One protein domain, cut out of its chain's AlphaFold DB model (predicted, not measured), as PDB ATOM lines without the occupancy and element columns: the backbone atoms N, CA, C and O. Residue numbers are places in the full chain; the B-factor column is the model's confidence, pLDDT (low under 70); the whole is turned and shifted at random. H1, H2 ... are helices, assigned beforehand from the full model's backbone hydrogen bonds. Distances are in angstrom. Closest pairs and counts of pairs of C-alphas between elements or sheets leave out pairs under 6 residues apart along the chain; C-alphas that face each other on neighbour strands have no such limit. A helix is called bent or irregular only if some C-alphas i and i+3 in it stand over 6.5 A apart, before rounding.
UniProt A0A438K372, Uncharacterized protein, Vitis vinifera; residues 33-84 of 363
ATOM      1  N   SER A  33      74.184 137.077  56.875       74.38
ATOM      2  CA  SER A  33      74.930 138.177  57.507       74.38
ATOM      3  C   SER A  33      75.151 137.949  59.010       74.38
ATOM      4  O   SER A  33      76.282 138.018  59.489       74.38
ATOM      5  N   GLY A  34      74.094 137.597  59.752       78.19
ATOM      6  CA  GLY A  34      74.198 137.334  61.190       78.19
ATOM      7  C   GLY A  34      75.045 136.102  61.512       78.19
ATOM      8  O   GLY A  34      75.827 136.123  62.464       78.19
ATOM      9  N   PHE A  35      74.927 135.041  60.708       80.44
ATOM     10  CA  PHE A  35      75.747 133.840  60.848       80.44
ATOM     11  C   PHE A  35      77.214 134.104  60.496       80.44
ATOM     12  O   PHE A  35      78.088 133.716  61.263       80.44
ATOM     13  N   LEU A  36      77.491 134.819  59.403       82.06
ATOM     14  CA  LEU A  36      78.840 135.210  58.999       82.06
ATOM     15  C   LEU A  36      79.501 136.134  60.014       82.06
ATOM     16  O   LEU A  36      80.666 135.935  60.323       82.06
ATOM     17  N   TYR A  37      78.782 137.118  60.553       86.00
ATOM     18  CA  TYR A  37      79.314 138.006  61.583       86.00
ATOM     19  C   TYR A  37      79.658 137.231  62.860       86.00
ATOM     20  O   TYR A  37      80.746 137.390  63.408       86.00
ATOM     21  N   LYS A  38      78.777 136.319  63.295       85.69
ATOM     22  CA  LYS A  38      79.053 135.419  64.426       85.69
ATOM     23  C   LYS A  38      80.222 134.480  64.138       85.69
ATOM     24  O   LYS A  38      81.084 134.322  64.994       85.69
ATOM     25  N   ALA A  39      80.283 133.896  62.945       86.12
ATOM     26  CA  ALA A  39      81.382 133.038  62.521       86.12
ATOM     27  C   ALA A  39      82.701 133.815  62.435       86.12
ATOM     28  O   ALA A  39      83.732 133.289  62.833       86.12
ATOM     29  N   LEU A  40      82.678 135.073  61.990       89.81
ATOM     30  CA  LEU A  40      83.832 135.969  61.954       89.81
ATOM     31  C   LEU A  40      84.294 136.309  63.370       89.81
ATOM     32  O   LEU A  40      85.486 136.212  63.632       89.81
ATOM     33  N   ILE A  41      83.383 136.612  64.304       87.31
ATOM     34  CA  ILE A  41      83.727 136.803  65.723       87.31
ATOM     35  C   ILE A  41      84.359 135.538  66.299       87.31
ATOM     36  O   ILE A  41      85.390 135.621  66.955       87.31
ATOM     37  N   VAL A  42      83.766 134.371  66.043       85.75
ATOM     38  CA  VAL A  42      84.300 133.083  66.501       85.75
ATOM     39  C   VAL A  42      85.676 132.835  65.884       85.75
ATOM     40  O   VAL A  42      86.601 132.494  66.605       85.75
ATOM     41  N   THR A  43      85.854 133.094  64.589       86.19
ATOM     42  CA  THR A  43      87.141 132.968  63.885       86.19
ATOM     43  C   THR A  43      88.183 133.934  64.441       86.19
ATOM     44  O   THR A  43      89.327 133.548  64.645       86.19
ATOM     45  N   LEU A  44      87.795 135.172  64.744       85.62
ATOM     46  CA  LEU A  44      88.654 136.168  65.373       85.62
ATOM     47  C   LEU A  44      89.025 135.739  66.798       85.62
ATOM     48  O   LEU A  44      90.186 135.836  67.177       85.62
ATOM     49  N   PHE A  45      88.079 135.193  67.561       81.19
ATOM     50  CA  PHE A  45      88.333 134.626  68.882       81.19
ATOM     51  C   PHE A  45      89.257 133.409  68.799       81.19
ATOM     52  O   PHE A  45      90.168 133.311  69.599       81.19
ATOM     53  N   LEU A  46      89.102 132.534  67.802       76.12
ATOM     54  CA  LEU A  46      90.010 131.418  67.499       76.12
ATOM     55  C   LEU A  46      91.376 131.871  66.984       76.12
ATOM     56  O   LEU A  46      92.345 131.151  67.182       76.12
ATOM     57  N   ALA A  47      91.477 133.042  66.358       75.38
ATOM     58  CA  ALA A  47      92.747 133.650  65.980       75.38
ATOM     59  C   ALA A  47      93.444 134.307  67.184       75.38
ATOM     60  O   ALA A  47      94.668 134.308  67.241       75.38
ATOM     61  N   ILE A  48      92.676 134.812  68.160       70.56
ATOM     62  CA  ILE A  48      93.144 135.422  69.419       70.56
ATOM     63  C   ILE A  48      93.320 134.381  70.546       70.56
ATOM     64  O   ILE A  48      94.084 134.576  71.476       70.56
ATOM     65  N   LEU A  49      92.678 133.223  70.494       65.94
ATOM     66  CA  LEU A  49      92.861 132.119  71.441       65.94
ATOM     67  C   LEU A  49      94.309 131.609  71.509       65.94
ATOM     68  O   LEU A  49      94.838 131.533  72.618       65.94
ATOM     69  N   PRO A  50      94.997 131.331  70.382       64.50
ATOM     70  CA  PRO A  50      96.419 131.024  70.393       64.50
ATOM     71  C   PRO A  50      97.247 132.252  70.758       64.50
ATOM     72  O   PRO A  50      98.454 132.101  70.950       64.50
ATOM     73  N   LEU A  51      96.630 133.445  70.875       63.75
ATOM     74  CA  LEU A  51      97.344 134.566  71.437       63.75
ATOM     75  C   LEU A  51      97.662 134.330  72.932       63.75
ATOM     76  O   LEU A  51      98.717 134.750  73.418       63.75
ATOM     77  N   PHE A  52      96.778 133.664  73.679       56.16
ATOM     78  CA  PHE A  52      96.960 133.464  75.116       56.16
ATOM     79  C   PHE A  52      98.010 132.374  75.390       56.16
ATOM     80  O   PHE A  52      97.847 131.233  74.949       56.16
ATOM     81  N   PRO A  53      99.082 132.685  76.140       53.56
ATOM     82  CA  PRO A  53     100.175 131.757  76.389       53.56
ATOM     83  C   PRO A  53      99.730 130.700  77.410       53.56
ATOM     84  O   PRO A  53     100.009 130.822  78.595       53.56
ATOM     85  N   SER A  54      99.017 129.663  76.962       50.81
ATOM     86  CA  SER A  54      98.677 128.495  77.796       50.81
ATOM     87  C   SER A  54      99.398 127.207  77.392       50.81
ATOM     88  O   SER A  54      99.021 126.151  77.879       50.81
ATOM     89  N   GLN A  55     100.492 127.332  76.616       39.88
ATOM     90  CA  GLN A  55     101.543 126.325  76.347       39.88
ATOM     91  C   GLN A  55     101.596 125.776  74.898       39.88
ATOM     92  O   GLN A  55     100.682 125.116  74.424       39.88
ATOM     93  N   ALA A  56     102.730 126.110  74.249       60.00
ATOM     94  CA  ALA A  56     103.384 125.670  72.996       60.00
ATOM     95  C   ALA A  56     102.535 125.329  71.748       60.00
ATOM     96  O   ALA A  56     101.893 124.283  71.683       60.00
ATOM     97  N   PRO A  57     102.686 126.126  70.669       52.28
ATOM     98  CA  PRO A  57     103.381 125.586  69.482       52.28
ATOM     99  C   PRO A  57     104.609 126.409  69.041       52.28
ATOM    100  O   PRO A  57     104.529 127.610  68.789       52.28
ATOM    101  N   GLU A  58     105.749 125.736  68.878       57.53
ATOM    102  CA  GLU A  58     107.079 126.305  68.585       57.53
ATOM    103  C   GLU A  58     107.304 126.874  67.165       57.53
ATOM    104  O   GLU A  58     108.446 126.971  66.726       57.53
ATOM    105  N   PHE A  59     106.281 127.280  66.408       51.94
ATOM    106  CA  PHE A  59     106.503 127.593  64.982       51.94
ATOM    107  C   PHE A  59     105.983 128.928  64.455       51.94
ATOM    108  O   PHE A  59     106.051 129.154  63.250       51.94
ATOM    109  N   ILE A  60     105.524 129.861  65.294       56.88
ATOM    110  CA  ILE A  60     104.989 131.127  64.766       56.88
ATOM    111  C   ILE A  60     105.574 132.328  65.516       56.88
ATOM    112  O   ILE A  60     105.024 132.816  66.493       56.88
ATOM    113  N   ASN A  61     106.728 132.789  65.027       55.78
ATOM    114  CA  ASN A  61     107.267 134.150  65.149       55.78
ATOM    115  C   ASN A  61     107.044 134.853  66.507       55.78
ATOM    116  O   ASN A  61     106.253 135.791  66.624       55.78
ATOM    117  N   GLN A  62     107.839 134.459  67.505       56.12
ATOM    118  CA  GLN A  62     107.892 135.006  68.874       56.12
ATOM    119  C   GLN A  62     107.994 136.550  68.975       56.12
ATOM    120  O   GLN A  62     107.768 137.118  70.042       56.12
ATOM    121  N   THR A  63     108.338 137.259  67.896       56.91
ATOM    122  CA  THR A  63     108.628 138.703  67.908       56.91
ATOM    123  C   THR A  63     107.427 139.585  67.564       56.91
ATOM    124  O   THR A  63     107.173 140.572  68.253       56.91
ATOM    125  N   VAL A  64     106.656 139.241  66.527       57.44
ATOM    126  CA  VAL A  64     105.465 140.018  66.119       57.44
ATOM    127  C   VAL A  64     104.339 139.873  67.129       57.44
ATOM    128  O   VAL A  64     103.583 140.803  67.383       57.44
ATOM    129  N   PHE A  65     104.296 138.705  67.746       58.62
ATOM    130  CA  PHE A  65     103.252 138.266  68.630       58.62
ATOM    131  C   PHE A  65     103.271 139.007  69.983       58.62
ATOM    132  O   PHE A  65     102.277 139.615  70.381       58.62
ATOM    133  N   ASN A  66     104.437 139.097  70.630       61.41
ATOM    134  CA  ASN A  66     104.602 139.854  71.877       61.41
ATOM    135  C   ASN A  66     104.379 141.364  71.690       61.41
ATOM    136  O   ASN A  66     103.799 142.018  72.549       61.41
ATOM    137  N   ARG A  67     104.767 141.924  70.537       66.94
ATOM    138  CA  ARG A  67     104.506 143.335  70.211       66.94
ATOM    139  C   ARG A  67     103.038 143.595  69.851       66.94
ATOM    140  O   ARG A  67     102.517 144.679  70.103       66.94
ATOM    141  N   SER A  68     102.356 142.602  69.281       72.94
ATOM    142  CA  SER A  68     100.922 142.685  68.984       72.94
ATOM    143  C   SER A  68     100.051 142.657  70.240       72.94
ATOM    144  O   SER A  68      98.970 143.235  70.224       72.94
ATOM    145  N   TRP A  69     100.538 142.080  71.344       71.12
ATOM    146  CA  TRP A  69      99.856 142.105  72.639       71.12
ATOM    147  C   TRP A  69      99.715 143.517  73.207       71.12
ATOM    148  O   TRP A  69      98.628 143.898  73.636       71.12
ATOM    149  N   GLU A  70     100.766 144.334  73.137       81.12
ATOM    150  CA  GLU A  70     100.701 145.749  73.535       81.12
ATOM    151  C   GLU A  70      99.703 146.527  72.670       81.12
ATOM    152  O   GLU A  70      98.914 147.326  73.177       81.12
ATOM    153  N   LEU A  71      99.690 146.252  71.364       80.38
ATOM    154  CA  LEU A  71      98.763 146.884  70.431       80.38
ATOM    155  C   LEU A  71      97.316 146.438  70.679       80.38
ATOM    156  O   LEU A  71      96.414 147.268  70.645       80.38
ATOM    157  N   LEU A  72      97.089 145.163  70.994       81.06
ATOM    158  CA  LEU A  72      95.775 144.635  71.352       81.06
ATOM    159  C   LEU A  72      95.268 145.254  72.660       81.06
ATOM    160  O   LEU A  72      94.100 145.629  72.736       81.06
ATOM    161  N   HIS A  73      96.137 145.433  73.659       81.12
ATOM    162  CA  HIS A  73      95.796 146.159  74.882       81.12
ATOM    163  C   HIS A  73      95.470 147.626  74.601       81.12
ATOM    164  O   HIS A  73      94.470 148.118  75.113       81.12
ATOM    165  N   LEU A  74      96.245 148.317  73.760       85.19
ATOM    166  CA  LEU A  74      95.945 149.695  73.354       85.19
ATOM    167  C   LEU A  74      94.633 149.800  72.576       85.19
ATOM    168  O   LEU A  74      93.894 150.764  72.759       85.19
ATOM    169  N   VAL A  75      94.311 148.807  71.752       88.19
ATOM    170  CA  VAL A  75      93.022 148.720  71.060       88.19
ATOM    171  C   VAL A  75      91.898 148.457  72.059       88.19
ATOM    172  O   VAL A  75      90.895 149.157  72.014       88.19
ATOM    173  N   PHE A  76      92.055 147.531  73.007       86.38
ATOM    174  CA  PHE A  76      91.044 147.246  74.028       86.38
ATOM    175  C   PHE A  76      90.810 148.439  74.958       86.38
ATOM    176  O   PHE A  76      89.669 148.823  75.188       86.38
ATOM    177  N   VAL A  77      91.877 149.070  75.446       88.88
ATOM    178  CA  VAL A  77      91.811 150.290  76.260       88.88
ATOM    179  C   VAL A  77      91.241 151.443  75.438       88.88
ATOM    180  O   VAL A  77      90.385 152.170  75.926       88.88
ATOM    181  N   GLY A  78      91.642 151.590  74.174       91.50
ATOM    182  CA  GLY A  78      91.092 152.585  73.257       91.50
ATOM    183  C   GLY A  78      89.598 152.385  73.008       91.50
ATOM    184  O   GLY A  78      88.844 153.356  73.037       91.50
ATOM    185  N   ILE A  79      89.142 151.140  72.839       87.75
ATOM    186  CA  ILE A  79      87.722 150.787  72.738       87.75
ATOM    187  C   ILE A  79      87.026 151.052  74.069       87.75
ATOM    188  O   ILE A  79      86.003 151.706  74.063       87.75
ATOM    189  N   ALA A  80      87.568 150.643  75.212       88.06
ATOM    190  CA  ALA A  80      86.948 150.871  76.517       88.06
ATOM    191  C   ALA A  80      86.836 152.363  76.862       88.06
ATOM    192  O   ALA A  80      85.839 152.784  77.437       88.06
ATOM    193  N   VAL A  81      87.824 153.178  76.488       92.19
ATOM    194  CA  VAL A  81      87.801 154.632  76.696       92.19
ATOM    195  C   VAL A  81      86.876 155.307  75.690       92.19
ATOM    196  O   VAL A  81      86.078 156.149  76.087       92.19
ATOM    197  N   SER A  82      86.936 154.948  74.406       87.94
ATOM    198  CA  SER A  82      86.046 155.524  73.390       87.94
ATOM    199  C   SER A  82      84.600 155.093  73.613       87.94
ATOM    200  O   SER A  82      83.727 155.945  73.657       87.94
ATOM    201  N   TYR A  83      84.348 153.812  73.861       86.38
ATOM    202  CA  TYR A  83      83.055 153.278  74.268       86.38
ATOM    203  C   TYR A  83      82.646 153.824  75.637       86.38
ATOM    204  O   TYR A  83      81.536 154.279  75.777       86.38
ATOM    205  N   GLY A  84      83.503 153.938  76.646       86.75
ATOM    206  CA  GLY A  84      83.117 154.541  77.933       86.75
ATOM    207  C   GLY A  84      82.744 156.027  77.826       86.75
ATOM    208  O   GLY A  84      81.764 156.479  78.417       86.75
TER     209      GLY A  84
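AT A GLANCE: This is residues 33 to 84 of the 363 residues of an uncharacterized protein of Vitis vinifera (UniProt A0A438K372). Two long helices, H2 and H1, make an open V: the end of H1 and the start of H2 come near each other, and the link between them loops out at the point of the V. The arms spread apart, with residues 33 to 47 and 73 to 84 standing free. The printed part has 52 residues with two named helices, H1 then H2, and no named strand; it is all helix and loose, with a radius of gyration of the C-alphas of 13.7 A and spans of 35 by 29 by 17 A.

IN THESE COORDINATES: Find C-alpha 62 at (107.892, 135.006, 68.874); from there H2, residues 62 to 84, runs 32.8 A to C-alpha 84 at (83.117, 154.541, 77.933). H1, residues 33 to 51, starts at C-alpha 33, (74.930, 138.177, 57.507), and is 26.6 A long. It is neither bent nor irregular, but only just: C-alphas 47 and 50 are 6.3 A apart.

HOW THE PARTS SIT: Look at Leu 51 and Phe 65: their C-alphas, the closest of H1 and H2, are 7.5 A apart, and the helices are close but not clearly touching. They run opposite ways at a steep tilt of 49 degrees. O i to N i+4 pairs are within hydrogen-bond range in 13 of 15 cases in H1 and 16 of 19 in H2.

THE WHOLE: The C-alphas farthest apart, Glu 58 and Gly 84, are 38.2 A apart. The printed part has no cut, and the link from H1 to H2, 10 residues, is short. Check the B-factor column at residues 49 to 67: pLDDT is under 70 there, against a mean of 73.7 for the printed part.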